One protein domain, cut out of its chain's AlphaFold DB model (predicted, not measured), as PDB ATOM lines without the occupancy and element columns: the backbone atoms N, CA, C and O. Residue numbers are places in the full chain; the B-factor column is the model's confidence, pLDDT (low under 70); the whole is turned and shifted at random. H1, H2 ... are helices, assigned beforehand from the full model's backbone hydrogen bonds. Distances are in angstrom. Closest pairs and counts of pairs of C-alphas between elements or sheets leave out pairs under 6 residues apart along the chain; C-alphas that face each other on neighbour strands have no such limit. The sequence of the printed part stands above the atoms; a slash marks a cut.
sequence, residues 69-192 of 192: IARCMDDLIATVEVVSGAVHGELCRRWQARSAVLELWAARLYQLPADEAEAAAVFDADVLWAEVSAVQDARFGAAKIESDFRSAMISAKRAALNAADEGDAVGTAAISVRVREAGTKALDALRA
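AT A GLANCE: This is residues 69 to 192 of the 192 residues of an uncharacterized protein of Mycolicibacterium sp (UniProt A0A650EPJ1). Long helices H1 and H3 run opposite ways along a thin rod, H4 packing on both at one end, small H2 in the turn at the other. The 124 printed residues include four named helices, H1 to H4 in order: all helix. It is extended, radius of gyration of the C-alphas 21.8 A, spans 74 by 19 by 18 A.

HOW THE PARTS SIT: H1, residues 69 to 110, H3, residues 125 to 165, and H4, residues 169 to 191, make an up-and-down bundle, each running against the last. H1 and H4 touch, C-alphas 69 and 169 closest at 4.5 A. H1 and H3 only just touch, with 3 C-alpha pairs within 8 A. H3 and H4, a hairpin, tilt by 5 degrees. H2, residues 116 to 122, is apart from both. Every helix O i to N i+4 pair is within hydrogen-bond range.

IN THESE COORDINATES: H1 runs 60.1 A from C-alpha 69, (226.121, 157.512, 209.511); H4 ends at C-alpha 191, (237.539, 149.256, 178.511).

THE WHOLE: The printed part has no cut; 45 residues have pLDDT under 70.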
ATOM      1  N   ILE A  69     226.599 158.634 210.328       61.25
ATOM      2  CA  ILE A  69     226.121 157.512 209.511       61.25
ATOM      3  C   ILE A  69     225.333 158.039 208.315       61.25
ATOM      4  O   ILE A  69     225.543 157.569 207.202       61.25
ATOM      5  N   ALA A  70     224.486 159.056 208.509       65.00
ATOM      6  CA  ALA A  70     223.707 159.651 207.422       65.00
ATOM      7  C   ALA A  70     224.611 160.217 206.315       65.00
ATOM      8  O   ALA A  70     224.410 159.899 205.150       65.00
ATOM      9  N   ARG A  71     225.676 160.948 206.677       68.25
ATOM     10  CA  ARG A  71     226.653 161.451 205.690       68.25
ATOM     11  C   ARG A  71     227.377 160.325 204.956       68.25
ATOM     12  O   ARG A  71     227.526 160.385 203.744       68.25
ATOM     13  N   CYS A  72     227.812 159.290 205.677       70.06
ATOM     14  CA  CYS A  72     228.465 158.143 205.047       70.06
ATOM     15  C   CYS A  72     227.513 157.371 204.121       70.06
ATOM     16  O   CYS A  72     227.961 156.809 203.125       70.06
ATOM     17  N   MET A  73     226.214 157.354 204.426       71.88
ATOM     18  CA  MET A  73     225.188 156.774 203.563       71.88
ATOM     19  C   MET A  73     224.927 157.621 202.315       71.88
ATOM     20  O   MET A  73     224.826 157.051 201.232       71.88
ATOM     21  N   ASP A  74     224.880 158.951 202.431       75.31
ATOM     22  CA  ASP A  74     224.763 159.852 201.275       75.31
ATOM     23  C   ASP A  74     225.966 159.690 200.329       75.31
ATOM     24  O   ASP A  74     225.799 159.523 199.119       75.31
ATOM     25  N   ASP A  75     227.182 159.636 200.883       76.50
ATOM     26  CA  ASP A  75     228.413 159.383 200.124       76.50
ATOM     27  C   ASP A  75     228.401 158.003 199.445       76.50
ATOM     28  O   ASP A  75     228.884 157.849 198.314       76.50
ATOM     29  N   LEU A  76     227.845 156.988 200.118       75.69
ATOM     30  CA  LEU A  76     227.675 155.649 199.562       75.69
ATOM     31  C   LEU A  76     226.691 155.663 198.390       75.69
ATOM     32  O   LEU A  76     227.015 155.112 197.340       75.69
ATOM     33  N   ILE A  77     225.527 156.304 198.540       75.44
ATOM     34  CA  ILE A  77     224.514 156.425 197.481       75.44
ATOM     35  C   ILE A  77     225.120 157.118 196.263       75.44
ATOM     36  O   ILE A  77     225.121 156.537 195.178       75.44
ATOM     37  N   ALA A  78     225.738 158.287 196.456       74.44
ATOM     38  CA  ALA A  78     226.398 159.021 195.382       74.44
ATOM     39  C   ALA A  78     227.498 158.181 194.705       74.44
ATOM     40  O   ALA A  78     227.642 158.184 193.482       74.44
ATOM     41  N   THR A  79     228.264 157.410 195.485       77.50
ATOM     42  CA  THR A  79     229.290 156.511 194.937       77.50
ATOM     43  C   THR A  79     228.670 155.392 194.099       77.50
ATOM     44  O   THR A  79     229.173 155.109 193.010       77.50
ATOM     45  N   VAL A  80     227.586 154.764 194.564       71.75
ATOM     46  CA  VAL A  80     226.900 153.710 193.807       71.75
ATOM     47  C   VAL A  80     226.288 154.275 192.527       71.75
ATOM     48  O   VAL A  80     226.442 153.645 191.482       71.75
ATOM     49  N   GLU A  81     225.648 155.446 192.569       74.06
ATOM     50  CA  GLU A  81     225.075 156.108 191.390       74.06
ATOM     51  C   GLU A  81     226.140 156.387 190.325       74.06
ATOM     52  O   GLU A  81     225.990 155.978 189.172       74.06
ATOM     53  N   VAL A  82     227.253 157.018 190.714       72.88
ATOM     54  CA  VAL A  82     228.351 157.355 189.796       72.88
ATOM     55  C   VAL A  82     228.950 156.099 189.171       72.88
ATOM     56  O   VAL A  82     229.139 156.026 187.955       72.88
ATOM     57  N   VAL A  83     229.249 155.094 189.994       74.75
ATOM     58  CA  VAL A  83     229.895 153.867 189.531       74.75
ATOM     59  C   VAL A  83     228.952 153.037 188.662       74.75
ATOM     60  O   VAL A  83     229.349 152.590 187.585       74.75
ATOM     61  N   SER A  84     227.709 152.837 189.101       71.31
ATOM     62  CA  SER A  84     226.723 152.040 188.366       71.31
ATOM     63  C   SER A  84     226.359 152.712 187.049       71.31
ATOM     64  O   SER A  84     226.314 152.037 186.024       71.31
ATOM     65  N   GLY A  85     226.192 154.038 187.046       65.81
ATOM     66  CA  GLY A  85     225.971 154.817 185.830       65.81
ATOM     67  C   GLY A  85     227.132 154.700 184.841       65.81
ATOM     68  O   GLY A  85     226.906 154.491 183.650       65.81
ATOM     69  N   ALA A  86     228.379 154.755 185.318       66.44
ATOM     70  CA  ALA A  86     229.553 154.592 184.463       66.44
ATOM     71  C   ALA A  86     229.666 153.171 183.882       66.44
ATOM     72  O   ALA A  86     229.889 153.023 182.678       66.44
ATOM     73  N   VAL A  87     229.498 152.129 184.708       66.62
ATOM     74  CA  VAL A  87     229.535 150.723 184.266       66.62
ATOM     75  C   VAL A  87     228.408 150.445 183.271       66.62
ATOM     76  O   VAL A  87     228.655 149.870 182.212       66.62
ATOM     77  N   HIS A  88     227.190 150.903 183.564       71.56
ATOM     78  CA  HIS A  88     226.047 150.780 182.665       71.56
ATOM     79  C   HIS A  88     226.288 151.509 181.339       71.56
ATOM     80  O   HIS A  88     226.088 150.928 180.274       71.56
ATOM     81  N   GLY A  89     226.793 152.746 181.382       67.38
ATOM     82  CA  GLY A  89     227.142 153.506 180.184       67.38
ATOM     83  C   GLY A  89     228.166 152.783 179.306       67.38
ATOM     84  O   GLY A  89     228.010 152.736 178.087       67.38
ATOM     85  N   GLU A  90     229.182 152.157 179.906       78.75
ATOM     86  CA  GLU A  90     230.166 151.356 179.169       78.75
ATOM     87  C   GLU A  90     229.550 150.094 178.548       78.75
ATOM     88  O   GLU A  90     229.785 149.799 177.374       78.75
ATOM     89  N   LEU A  91     228.700 149.382 179.294       67.62
ATOM     90  CA  LEU A  91     227.952 148.233 178.775       67.62
ATOM     91  C   LEU A  91     227.064 148.632 177.588       67.62
ATOM     92  O   LEU A  91     227.067 147.943 176.566       67.62
ATOM     93  N   CYS A  92     226.361 149.765 177.673       70.94
ATOM     94  CA  CYS A  92     225.559 150.302 176.575       70.94
ATOM     95  C   CYS A  92     226.408 150.629 175.342       70.94
ATOM     96  O   CYS A  92     226.017 150.272 174.230       70.94
ATOM     97  N   ARG A  93     227.583 151.252 175.514       71.31
ATOM     98  CA  ARG A  93     228.507 151.527 174.398       71.31
ATOM     99  C   ARG A  93     228.972 150.247 173.716       71.31
ATOM    100  O   ARG A  93     228.933 150.160 172.490       71.31
ATOM    101  N   ARG A  94     229.351 149.225 174.490       71.00
ATOM    102  CA  ARG A  94     229.721 147.910 173.940       71.00
ATOM    103  C   ARG A  94     228.559 147.234 173.220       71.00
ATOM    104  O   ARG A  94     228.760 146.651 172.158       71.00
ATOM    105  N   TRP A  95     227.347 147.327 173.768       72.06
ATOM    106  CA  TRP A  95     226.149 146.803 173.118       72.06
ATOM    107  C   TRP A  95     225.896 147.482 171.769       72.06
ATOM    108  O   TRP A  95     225.701 146.793 170.773       72.06
ATOM    109  N   GLN A  96     225.970 148.813 171.712       66.19
ATOM    110  CA  GLN A  96     225.826 149.578 170.471       66.19
ATOM    111  C   GLN A  96     226.901 149.210 169.442       66.19
ATOM    112  O   GLN A  96     226.568 148.970 168.284       66.19
ATOM    113  N   ALA A  97     228.167 149.094 169.856       66.94
ATOM    114  CA  ALA A  97     229.252 148.672 168.971       66.94
ATOM    115  C   ALA A  97     229.006 147.266 168.400       66.94
ATOM    116  O   ALA A  97     229.176 147.039 167.204       66.94
ATOM    117  N   ARG A  98     228.535 146.329 169.232       70.00
ATOM    118  CA  ARG A  98     228.165 144.983 168.781       70.00
ATOM    119  C   ARG A  98     226.989 145.005 167.807       70.00
ATOM    120  O   ARG A  98     227.041 144.302 166.801       70.00
ATOM    121  N   SER A  99     225.948 145.788 168.084       66.56
ATOM    122  CA  SER A  99     224.827 145.958 167.154       66.56
ATOM    123  C   SER A  99     225.298 146.520 165.813       66.56
ATOM    124  O   SER A  99     224.921 145.973 164.787       66.56
ATOM    125  N   ALA A 100     226.196 147.509 165.808       63.38
ATOM    126  CA  ALA A 100     226.764 148.066 164.580       63.38
ATOM    127  C   ALA A 100     227.560 147.028 163.765       63.38
ATOM    128  O   ALA A 100     227.464 147.003 162.541       63.38
ATOM    129  N   VAL A 101     228.309 146.129 164.420       66.38
ATOM    130  CA  VAL A 101     228.993 145.011 163.737       66.38
ATOM    131  C   VAL A 101     227.983 144.048 163.112       66.38
ATOM    132  O   VAL A 101     228.146 143.657 161.959       66.38
ATOM    133  N   LEU A 102     226.915 143.698 163.836       66.00
ATOM    134  CA  LEU A 102     225.854 142.840 163.303       66.00
ATOM    135  C   LEU A 102     225.106 143.502 162.139       66.00
ATOM    136  O   LEU A 102     224.794 142.829 161.161       66.00
ATOM    137  N   GLU A 103     224.843 144.805 162.215       68.88
ATOM    138  CA  GLU A 103     224.257 145.587 161.121       68.88
ATOM    139  C   GLU A 103     225.182 145.622 159.903       68.88
ATOM    140  O   GLU A 103     224.720 145.455 158.776       68.88
ATOM    141  N   LEU A 104     226.492 145.768 160.114       69.62
ATOM    142  CA  LEU A 104     227.484 145.739 159.045       69.62
ATOM    143  C   LEU A 104     227.573 144.354 158.390       69.62
ATOM    144  O   LEU A 104     227.657 144.258 157.167       69.62
ATOM    145  N   TRP A 105     227.495 143.275 159.169       69.94
ATOM    146  CA  TRP A 105     227.381 141.920 158.629       69.94
ATOM    147  C   TRP A 105     226.083 141.691 157.873       69.94
ATOM    148  O   TRP A 105     226.111 141.117 156.789       69.94
ATOM    149  N   ALA A 106     224.952 142.141 158.416       66.25
ATOM    150  CA  ALA A 106     223.677 142.070 157.721       66.25
ATOM    151  C   ALA A 106     223.772 142.813 156.382       66.25
ATOM    152  O   ALA A 106     223.410 142.260 155.349       66.25
ATOM    153  N   ALA A 107     224.354 144.014 156.367       69.94
ATOM    154  CA  ALA A 107     224.588 144.771 155.143       69.94
ATOM    155  C   ALA A 107     225.465 144.007 154.135       69.94
ATOM    156  O   ALA A 107     225.110 143.966 152.960       69.94
ATOM    157  N   ARG A 108     226.548 143.352 154.581       68.50
ATOM    158  CA  ARG A 108     227.382 142.485 153.722       68.50
ATOM    159  C   ARG A 108     226.596 141.297 153.160       68.50
ATOM    160  O   ARG A 108     226.720 140.999 151.984       68.50
ATOM    161  N   LEU A 109     225.763 140.643 153.971       66.25
ATOM    162  CA  LEU A 109     224.947 139.500 153.539       66.25
ATOM    163  C   LEU A 109     223.862 139.888 152.523       66.25
ATOM    164  O   LEU A 109     223.509 139.079 151.670       66.25
ATOM    165  N   TYR A 110     223.321 141.106 152.615       68.62
ATOM    166  CA  TYR A 110     222.295 141.608 151.692       68.62
ATOM    167  C   TYR A 110     222.862 142.336 150.465       68.62
ATOM    168  O   TYR A 110     222.119 142.587 149.514       68.62
ATOM    169  N   GLN A 111     224.158 142.657 150.449       67.44
ATOM    170  CA  GLN A 111     224.860 143.071 149.238       67.44
ATOM    171  C   GLN A 111     225.273 141.817 148.468       67.44
ATOM    172  O   GLN A 111     226.250 141.156 148.800       67.44
ATOM    173  N   LEU A 112     224.490 141.468 147.443       60.84
ATOM    174  CA  LEU A 112     224.862 140.409 146.509       60.84
ATOM    175  C   LEU A 112     226.161 140.822 145.792       60.84
ATOM    176  O   LEU A 112     226.159 141.876 145.150       60.84
ATOM    177  N   PRO A 113     227.239 140.024 145.888       68.50
ATOM    178  CA  PRO A 113     228.464 140.265 145.132       68.50
ATOM    179  C   PRO A 113     228.161 140.331 143.635       68.50
ATOM    180  O   PRO A 113     227.292 139.600 143.146       68.50
ATOM    181  N   ALA A 114     228.868 141.190 142.902       73.62
ATOM    182  CA  ALA A 114     228.689 141.306 141.459       73.62
ATOM    183  C   ALA A 114     229.235 140.076 140.714       73.62
ATOM    184  O   ALA A 114     228.739 139.745 139.634       73.62
ATOM    185  N   ASP A 115     230.227 139.388 141.295       81.19
ATOM    186  CA  ASP A 115     230.819 138.165 140.757       81.19
ATOM    187  C   ASP A 115     231.291 137.168 141.842       81.19
ATOM    188  O   ASP A 115     231.262 137.436 143.046       81.19
ATOM    189  N   GLU A 116     231.701 135.971 141.406       72.88
ATOM    190  CA  GLU A 116     232.143 134.874 142.282       72.88
ATOM    191  C   GLU A 116     233.470 135.155 143.008       72.88
ATOM    192  O   GLU A 116     233.696 134.618 144.094       72.88
ATOM    193  N   ALA A 117     234.350 135.987 142.442       77.88
ATOM    194  CA  ALA A 117     235.630 136.318 143.066       77.88
ATOM    195  C   ALA A 117     235.429 137.295 144.232       77.88
ATOM    196  O   ALA A 117     236.024 137.130 145.299       77.88
ATOM    197  N   GLU A 118     234.535 138.266 144.052       71.06
ATOM    198  CA  GLU A 118     234.063 139.158 145.106       71.06
ATOM    199  C   GLU A 118     233.311 138.371 146.192       71.06
ATOM    200  O   GLU A 118     233.563 138.567 147.380       71.06
ATOM    201  N   ALA A 119     232.475 137.398 145.806       67.62
ATOM    202  CA  ALA A 119     231.790 136.520 146.754       67.62
ATOM    203  C   ALA A 119     232.766 135.719 147.633       67.62
ATOM    204  O   ALA A 119     232.589 135.655 148.848       67.62
ATOM    205  N   ALA A 120     233.817 135.140 147.044       70.25
ATOM    206  CA  ALA A 120     234.807 134.354 147.778       70.25
ATOM    207  C   ALA A 120     235.605 135.193 148.795       70.25
ATOM    208  O   ALA A 120     235.943 134.694 149.864       70.25
ATOM    209  N   ALA A 121     235.875 136.465 148.486       68.50
ATOM    210  CA  ALA A 121     236.571 137.377 149.394       68.50
ATOM    211  C   ALA A 121     235.663 137.927 150.510       68.50
ATOM    212  O   ALA A 121     236.120 138.147 151.630       68.50
ATOM    213  N   VAL A 122     234.378 138.161 150.216       63.62
ATOM    214  CA  VAL A 122     233.394 138.692 151.180       63.62
ATOM    215  C   VAL A 122     232.895 137.614 152.148       63.62
ATOM    216  O   VAL A 122     232.573 137.927 153.295       63.62
ATOM    217  N   PHE A 123     232.859 136.351 151.713       68.19
ATOM    218  CA  PHE A 123     232.343 135.220 152.488       68.19
ATOM    219  C   PHE A 123     233.417 134.205 152.894       68.19
ATOM    220  O   PHE A 123     233.118 133.016 153.023       68.19
ATOM    221  N   ASP A 124     234.656 134.654 153.118       77.75
ATOM    222  CA  ASP A 124     235.695 133.796 153.689       77.75
ATOM    223  C   ASP A 124     235.214 133.233 155.041       77.75
ATOM    224  O   ASP A 124     234.976 133.963 156.008       77.75
ATOM    225  N   ALA A 125     235.025 131.913 155.082       69.94
ATOM    226  CA  ALA A 125     234.458 131.219 156.227       69.94
ATOM    227  C   ALA A 125     235.354 131.310 157.470       69.94
ATOM    228  O   ALA A 125     234.823 131.372 158.578       69.94
ATOM    229  N   ASP A 126     236.678 131.362 157.301       75.69
ATOM    230  CA  ASP A 126     237.621 131.467 158.415       75.69
ATOM    231  C   ASP A 126     237.568 132.871 159.024       75.69
ATOM    232  O   ASP A 126     237.556 133.017 160.249       75.69
ATOM    233  N   VAL A 127     237.451 133.904 158.179       71.75
ATOM    234  CA  VAL A 127     237.249 135.290 158.630       71.75
ATOM    235  C   VAL A 127     235.921 135.416 159.370       71.75
ATOM    236  O   VAL A 127     235.901 135.857 160.517       71.75
ATOM    237  N   LEU A 128     234.816 134.969 158.768       69.31
ATOM    238  CA  LEU A 128     233.492 135.036 159.394       69.31
ATOM    239  C   LEU A 128     233.450 134.265 160.718       69.31
ATOM    240  O   LEU A 128     232.887 134.749 161.701       69.31
ATOM    241  N   TRP A 129     234.071 133.086 160.777       69.19
ATOM    242  CA  TRP A 129     234.139 132.296 162.002       69.19
ATOM    243  C   TRP A 129     234.960 132.991 163.091       69.19
ATOM    244  O   TRP A 129     234.498 133.082 164.230       69.19
ATOM    245  N   ALA A 130     236.129 133.543 162.750       74.62
ATOM    246  CA  ALA A 130     236.962 134.291 163.688       74.62
ATOM    247  C   ALA A 130     236.239 135.530 164.236       74.62
ATOM    248  O   ALA A 130     236.287 135.790 165.442       74.62
ATOM    249  N   GLU A 131     235.522 136.269 163.386       68.75
ATOM    250  CA  GLU A 131     234.759 137.433 163.829       68.75
ATOM    251  C   GLU A 131     233.563 137.016 164.727       68.75
ATOM    252  O   GLU A 131     233.313 137.654 165.754       68.75
ATOM    253  N   VAL A 132     232.864 135.906 164.430       68.12
ATOM    254  CA  VAL A 132     231.822 135.327 165.312       68.12
ATOM    255  C   VAL A 132     232.395 134.905 166.658       68.12
ATOM    256  O   VAL A 132     231.809 135.241 167.692       68.12
ATOM    257  N   SER A 133     233.522 134.195 166.667       68.88
ATOM    258  CA  SER A 133     234.200 133.793 167.900       68.88
ATOM    259  C   SER A 133     234.594 135.013 168.734       68.88
ATOM    260  O   SER A 133     234.272 135.056 169.918       68.88
ATOM    261  N   ALA A 134     235.157 136.058 168.121       67.62
ATOM    262  CA  ALA A 134     235.508 137.295 168.819       67.62
ATOM    263  C   ALA A 134     234.281 137.998 169.434       67.62
ATOM    264  O   ALA A 134     234.330 138.460 170.578       67.62
ATOM    265  N   VAL A 135     233.148 138.045 168.721       65.38
ATOM    266  CA  VAL A 135     231.888 138.607 169.245       65.38
ATOM    267  C   VAL A 135     231.336 137.767 170.403       65.38
ATOM    268  O   VAL A 135     230.802 138.322 171.371       65.38
ATOM    269  N   GLN A 136     231.445 136.439 170.326       66.44
ATOM    270  CA  GLN A 136     231.018 135.541 171.400       66.44
ATOM    271  C   GLN A 136     231.913 135.668 172.638       66.44
ATOM    272  O   GLN A 136     231.383 135.846 173.736       66.44
ATOM    273  N   ASP A 137     233.234 135.670 172.476       67.38
ATOM    274  CA  ASP A 137     234.197 135.837 173.569       67.38
ATOM    275  C   ASP A 137     234.009 137.185 174.272       67.38
ATOM    276  O   ASP A 137     233.911 137.244 175.502       67.38
ATOM    277  N   ALA A 138     233.832 138.264 173.503       67.62
ATOM    278  CA  ALA A 138     233.518 139.583 174.044       67.62
ATOM    279  C   ALA A 138     232.185 139.593 174.816       67.62
ATOM    280  O   ALA A 138     232.085 140.210 175.882       67.62
ATOM    281  N   ARG A 139     231.156 138.879 174.326       66.69
ATOM    282  CA  ARG A 139     229.864 138.731 175.018       66.69
ATOM    283  C   ARG A 139     230.015 137.985 176.343       66.69
ATOM    284  O   ARG A 139     229.473 138.442 177.349       66.69
ATOM    285  N   PHE A 140     230.690 136.836 176.353       67.75
ATOM    286  CA  PHE A 140     230.860 136.037 177.569       67.75
ATOM    287  C   PHE A 140     231.739 136.756 178.599       67.75
ATOM    288  O   PHE A 140     231.424 136.728 179.790       67.75
ATOM    289  N   GLY A 141     232.772 137.474 178.144       75.12
ATOM    290  CA  GLY A 141     233.583 138.352 178.987       75.12
ATOM    291  C   GLY A 141     232.751 139.450 179.654       75.12
ATOM    292  O   GLY A 141     232.799 139.599 180.875       75.12
ATOM    293  N   ALA A 142     231.919 140.162 178.886       73.62
ATOM    294  CA  ALA A 142     231.048 141.213 179.419       73.62
ATOM    295  C   ALA A 142     230.003 140.679 180.415       73.62
ATOM    296  O   ALA A 142     229.817 141.270 181.477       73.62
ATOM    297  N   ALA A 143     229.373 139.534 180.124       72.62
ATOM    298  CA  ALA A 143     228.384 138.920 181.015       72.62
ATOM    299  C   ALA A 143     228.991 138.498 182.365       72.62
ATOM    300  O   ALA A 143     228.355 138.635 183.412       72.62
ATOM    301  N   LYS A 144     230.238 138.010 182.358       81.69
ATOM    302  CA  LYS A 144     230.963 137.699 183.592       81.69
ATOM    303  C   LYS A 144     231.257 138.960 184.402       81.69
ATOM    304  O   LYS A 144     231.000 138.966 185.601       81.69
ATOM    305  N   ILE A 145     231.735 140.025 183.754       79.94
ATOM    306  CA  ILE A 145     232.002 141.306 184.425       79.94
ATOM    307  C   ILE A 145     230.718 141.865 185.055       79.94
ATOM    308  O   ILE A 145     230.737 142.275 186.213       79.94
ATOM    309  N   GLU A 146     229.596 141.827 184.332       79.06
ATOM    310  CA  GLU A 146     228.285 142.236 184.847       79.06
ATOM    311  C   GLU A 146     227.875 141.405 186.071       79.06
ATOM    312  O   GLU A 146     227.481 141.959 187.099       79.06
ATOM    313  N   SER A 147     228.000 140.079 185.987       81.00
ATOM    314  CA  SER A 147     227.642 139.167 187.076       81.00
ATOM    315  C   SER A 147     228.498 139.381 188.329       81.00
ATOM    316  O   SER A 147     227.959 139.461 189.440       81.00
ATOM    317  N   ASP A 148     229.814 139.532 188.159       84.75
ATOM    318  CA  ASP A 148     230.764 139.784 189.244       84.75
ATOM    319  C   ASP A 148     230.474 141.135 189.914       84.75
ATOM    320  O   ASP A 148     230.396 141.229 191.144       84.75
ATOM    321  N   PHE A 149     230.247 142.178 189.112       83.06
ATOM    322  CA  PHE A 149     229.941 143.514 189.615       83.06
ATOM    323  C   PHE A 149     228.575 143.567 190.320       83.06
ATOM    324  O   PHE A 149     228.485 144.078 191.438       83.06
ATOM    325  N   ARG A 150     227.529 142.939 189.761       78.69
ATOM    326  CA  ARG A 150     226.215 142.800 190.414       78.69
ATOM    327  C   ARG A 150     226.329 142.093 191.764       78.69
ATOM    328  O   ARG A 150     225.734 142.531 192.749       78.69
ATOM    329  N   SER A 151     227.111 141.017 191.829       81.56
ATOM    330  CA  SER A 151     227.341 140.272 193.071       81.56
ATOM    331  C   SER A 151     228.049 141.132 194.124       81.56
ATOM    332  O   SER A 151     227.664 141.110 195.298       81.56
ATOM    333  N   ALA A 152     229.024 141.947 193.708       82.00
ATOM    334  CA  ALA A 152     229.686 142.914 194.581       82.00
ATOM    335  C   ALA A 152     228.707 143.971 195.121       82.00
ATOM    336  O   ALA A 152     228.731 144.254 196.319       82.00
ATOM    337  N   MET A 153     227.800 144.494 194.287       80.12
ATOM    338  CA  MET A 153     226.777 145.461 194.713       80.12
ATOM    339  C   MET A 153     225.763 144.855 195.692       80.12
ATOM    340  O   MET A 153     225.450 145.472 196.708       80.12
ATOM    341  N   ILE A 154     225.299 143.622 195.462       78.31
ATOM    342  CA  ILE A 154     224.405 142.915 196.400       78.31
ATOM    343  C   ILE A 154     225.095 142.702 197.754       78.31
ATOM    344  O   ILE A 154     224.482 142.894 198.807       78.31
ATOM    345  N   SER A 155     226.376 142.319 197.742       80.06
ATOM    346  CA  SER A 155     227.168 142.168 198.966       80.06
ATOM    347  C   SER A 155     227.349 143.501 199.696       80.06
ATOM    348  O   SER A 155     227.147 143.549 200.909       80.06
ATOM    349  N   ALA A 156     227.661 144.580 198.971       80.50
ATOM    350  CA  ALA A 156     227.797 145.923 199.527       80.50
ATOM    351  C   ALA A 156     226.481 146.434 200.131       80.50
ATOM    352  O   ALA A 156     226.493 146.936 201.250       80.50
ATOM    353  N   LYS A 157     225.339 146.214 199.460       76.25
ATOM    354  CA  LYS A 157     223.990 146.538 199.964       76.25
ATOM    355  C   LYS A 157     223.721 145.870 201.313       76.25
ATOM    356  O   LYS A 157     223.325 146.542 202.260       76.25
ATOM    357  N   ARG A 158     223.983 144.563 201.434       77.25
ATOM    358  CA  ARG A 158     223.811 143.837 202.709       77.25
ATOM    359  C   ARG A 158     224.751 144.349 203.800       77.25
ATOM    360  O   ARG A 158     224.323 144.511 204.935       77.25
ATOM    361  N   ALA A 159     226.012 144.613 203.462       78.69
ATOM    362  CA  ALA A 159     226.977 145.144 204.419       78.69
ATOM    363  C   ALA A 159     226.587 146.549 204.909       78.69
ATOM    364  O   ALA A 159     226.732 146.832 206.091       78.69
ATOM    365  N   ALA A 160     226.056 147.398 204.023       72.00
ATOM    366  CA  ALA A 160     225.619 148.751 204.362       72.00
ATOM    367  C   ALA A 160     224.388 148.737 205.269       72.00
ATOM    368  O   ALA A 160     224.354 149.486 206.238       72.00
ATOM    369  N   LEU A 161     223.425 147.841 205.001       71.75
ATOM    370  CA  LEU A 161     222.283 147.592 205.893       71.75
ATOM    371  C   LEU A 161     222.759 147.249 207.308       71.75
ATOM    372  O   LEU A 161     222.347 147.901 208.262       71.75
ATOM    373  N   ASN A 162     223.673 146.285 207.432       76.88
ATOM    374  CA  ASN A 162     224.186 145.866 208.737       76.88
ATOM    375  C   ASN A 162     224.963 146.990 209.443       76.88
ATOM    376  O   ASN A 162     224.735 147.239 210.622       76.88
ATOM    377  N   ALA A 163     225.845 147.695 208.725       71.31
ATOM    378  CA  ALA A 163     226.623 148.794 209.296       71.31
ATOM    379  C   ALA A 163     225.724 149.950 209.762       71.31
ATOM    380  O   ALA A 163     225.960 150.525 210.820       71.31
ATOM    381  N   ALA A 164     224.662 150.270 209.020       65.25
ATOM    382  CA  ALA A 164     223.704 151.291 209.427       65.25
ATOM    383  C   ALA A 164     222.863 150.860 210.638       65.25
ATOM    384  O   ALA A 164     222.631 151.681 211.526       65.25
ATOM    385  N   ASP A 165     222.442 149.591 210.699       69.31
ATOM    386  CA  ASP A 165     221.715 149.030 211.846       69.31
ATOM    387  C   ASP A 165     222.571 149.062 213.130       69.31
ATOM    388  O   ASP A 165     222.051 149.304 214.220       69.31
ATOM    389  N   GLU A 166     223.890 148.883 213.005       74.56
ATOM    390  CA  GLU A 166     224.859 148.963 214.110       74.56
ATOM    391  C   GLU A 166     225.313 150.398 214.434       74.56
ATOM    392  O   GLU A 166     225.995 150.630 215.434       74.56
ATOM    393  N   GLY A 167     224.942 151.372 213.605       64.69
ATOM    394  CA  GLY A 167     225.428 152.742 213.706       64.69
ATOM    395  C   GLY A 167     226.929 152.901 213.413       64.69
ATOM    396  O   GLY A 167     227.576 153.831 213.902       64.69
ATOM    397  N   ASP A 168     227.497 152.004 212.612       75.69
ATOM    398  CA  ASP A 168     228.905 151.995 212.233       75.69
ATOM    399  C   ASP A 168     229.169 152.891 211.008       75.69
ATOM    400  O   ASP A 168     229.123 152.478 209.839       75.69
ATOM    401  N   ALA A 169     229.492 154.156 211.284       72.44
ATOM    402  CA  ALA A 169     229.896 155.114 210.257       72.44
ATOM    403  C   ALA A 169     231.210 154.710 209.558       72.44
ATOM    404  O   ALA A 169     231.369 154.949 208.359       72.44
ATOM    405  N   VAL A 170     232.148 154.078 210.274       80.19
ATOM    406  CA  VAL A 170     233.443 153.656 209.711       80.19
ATOM    407  C   VAL A 170     233.236 152.486 208.752       80.19
ATOM    408  O   VAL A 170     233.770 152.502 207.640       80.19
ATOM    409  N   GLY A 171     232.409 151.514 209.138       76.25
ATOM    410  CA  GLY A 171     231.978 150.411 208.284       76.25
ATOM    411  C   GLY A 171     231.279 150.903 207.022       76.25
ATOM    412  O   GLY A 171     231.650 150.505 205.917       76.25
ATOM    413  N   THR A 172     230.341 151.843 207.158       74.94
ATOM    414  CA  THR A 172     229.647 152.463 206.013       74.94
ATOM    415  C   THR A 172     230.621 153.168 205.057       74.94
ATOM    416  O   THR A 172     230.559 152.976 203.838       74.94
ATOM    417  N   ALA A 173     231.581 153.931 205.587       75.12
ATOM    418  CA  ALA A 173     232.615 154.575 204.776       75.12
ATOM    419  C   ALA A 173     233.514 153.551 204.052       75.12
ATOM    420  O   ALA A 173     233.804 153.706 202.864       75.12
ATOM    421  N   ALA A 174     233.908 152.465 204.725       86.56
ATOM    422  CA  ALA A 174     234.701 151.394 204.121       86.56
ATOM    423  C   ALA A 174     233.945 150.665 202.994       86.56
ATOM    424  O   ALA A 174     234.542 150.276 201.987       86.56
ATOM    425  N   ILE A 175     232.625 150.512 203.119       85.88
ATOM    426  CA  ILE A 175     231.785 149.930 202.064       85.88
ATOM    427  C   ILE A 175     231.780 150.821 200.817       85.88
ATOM    428  O   ILE A 175     231.897 150.296 199.709       85.88
ATOM    429  N   SER A 176     231.743 152.147 200.976       82.44
ATOM    430  CA  SER A 176     231.842 153.093 199.849       82.44
ATOM    431  C   SER A 176     233.144 152.925 199.063       82.44
ATOM    432  O   SER A 176     233.134 152.913 197.831       82.44
ATOM    433  N   VAL A 177     234.269 152.722 199.759       90.88
ATOM    434  CA  VAL A 177     235.564 152.432 199.121       90.88
ATOM    435  C   VAL A 177     235.489 151.139 198.309       90.88
ATOM    436  O   VAL A 177     235.845 151.132 197.133       90.88
ATOM    437  N   ARG A 178     234.936 150.065 198.885       88.25
ATOM    438  CA  ARG A 178     234.787 148.773 198.194       88.25
ATOM    439  C   ARG A 178     233.882 148.851 196.964       88.25
ATOM    440  O   ARG A 178     234.172 148.209 195.957       88.25
ATOM    441  N   VAL A 179     232.794 149.624 197.028       86.12
ATOM    442  CA  VAL A 179     231.917 149.879 195.870       86.12
ATOM    443  C   VAL A 179     232.702 150.568 194.760       86.12
ATOM    444  O   VAL A 179     232.630 150.145 193.606       86.12
ATOM    445  N   ARG A 180     233.489 151.592 195.108       90.06
ATOM    446  CA  ARG A 180     234.331 152.312 194.150       90.06
ATOM    447  C   ARG A 180     235.356 151.395 193.492       90.06
ATOM    448  O   ARG A 180     235.458 151.396 192.272       90.06
ATOM    449  N   GLU A 181     236.057 150.578 194.271       94.50
ATOM    450  CA  GLU A 181     237.036 149.607 193.764       94.50
ATOM    451  C   GLU A 181     236.401 148.572 192.827       94.50
ATOM    452  O   GLU A 181     236.934 148.306 191.747       94.50
ATOM    453  N   ALA A 182     235.247 148.013 193.205       89.88
ATOM    454  CA  ALA A 182     234.503 147.084 192.357       89.88
ATOM    455  C   ALA A 182     234.085 147.747 191.035       89.88
ATOM    456  O   ALA A 182     234.209 147.144 189.970       89.88
ATOM    457  N   GLY A 183     233.653 149.004 191.114       83.56
ATOM    458  CA  GLY A 183     233.341 149.856 189.979       83.56
ATOM    459  C   GLY A 183     234.489 150.074 189.018       83.56
ATOM    460  O   GLY A 183     234.371 149.795 187.829       83.56
ATOM    461  N   THR A 184     235.613 150.560 189.541       93.06
ATOM    462  CA  THR A 184     236.833 150.796 188.767       93.06
ATOM    463  C   THR A 184     237.307 149.512 188.103       93.06
ATOM    464  O   THR A 184     237.541 149.505 186.900       93.06
ATOM    465  N   LYS A 185     237.341 148.396 188.840       94.19
ATOM    466  CA  LYS A 185     237.712 147.092 188.282       94.19
ATOM    467  C   LYS A 185     236.795 146.669 187.129       94.19
ATOM    468  O   LYS A 185     237.285 146.163 186.122       94.19
ATOM    469  N   ALA A 186     235.481 146.857 187.269       83.38
ATOM    470  CA  ALA A 186     234.524 146.539 186.213       83.38
ATOM    471  C   ALA A 186     234.712 147.446 184.987       83.38
ATOM    472  O   ALA A 186     234.726 146.956 183.862       83.38
ATOM    473  N   LEU A 187     234.910 148.750 185.198       86.44
ATOM    474  CA  LEU A 187     235.161 149.717 184.127       86.44
ATOM    475  C   LEU A 187     236.448 149.425 183.363       86.44
ATOM    476  O   LEU A 187     236.439 149.456 182.138       86.44
ATOM    477  N   ASP A 188     237.537 149.125 184.065       90.62
ATOM    478  CA  ASP A 188     238.817 148.813 183.431       90.62
ATOM    479  C   ASP A 188     238.700 147.538 182.586       90.62
ATOM    480  O   ASP A 188     239.137 147.515 181.436       90.62
ATOM    481  N   ALA A 189     238.009 146.515 183.099       87.44
ATOM    482  CA  ALA A 189     237.738 145.283 182.361       87.44
ATOM    483  C   ALA A 189     236.791 145.478 181.159       87.44
ATOM    484  O   ALA A 189     236.886 144.747 180.180       87.44
ATOM    485  N   LEU A 190     235.873 146.449 181.216       81.06
ATOM    486  CA  LEU A 190     234.998 146.825 180.100       81.06
ATOM    487  C   LEU A 190     235.640 147.831 179.135       81.06
ATOM    488  O   LEU A 190     235.062 148.140 178.096       81.06
ATOM    489  N   ARG A 191     236.809 148.381 179.440       83.88
ATOM    490  CA  ARG A 191     237.539 149.256 178.511       83.88
ATOM    491  C   ARG A 191     238.633 148.509 177.769       83.88
ATOM    492  O   ARG A 191     238.868 148.833 176.610       83.88
ATOM    493  N   ALA A 192     239.248 147.528 178.427       82.69
ATOM    494  CA  ALA A 192     240.146 146.551 177.818       82.69
ATOM    495  C   ALA A 192     239.400 145.648 176.827       82.69
ATOM    496  O   ALA A 192     239.882 145.510 175.688       82.69
TER     497      ALA A 192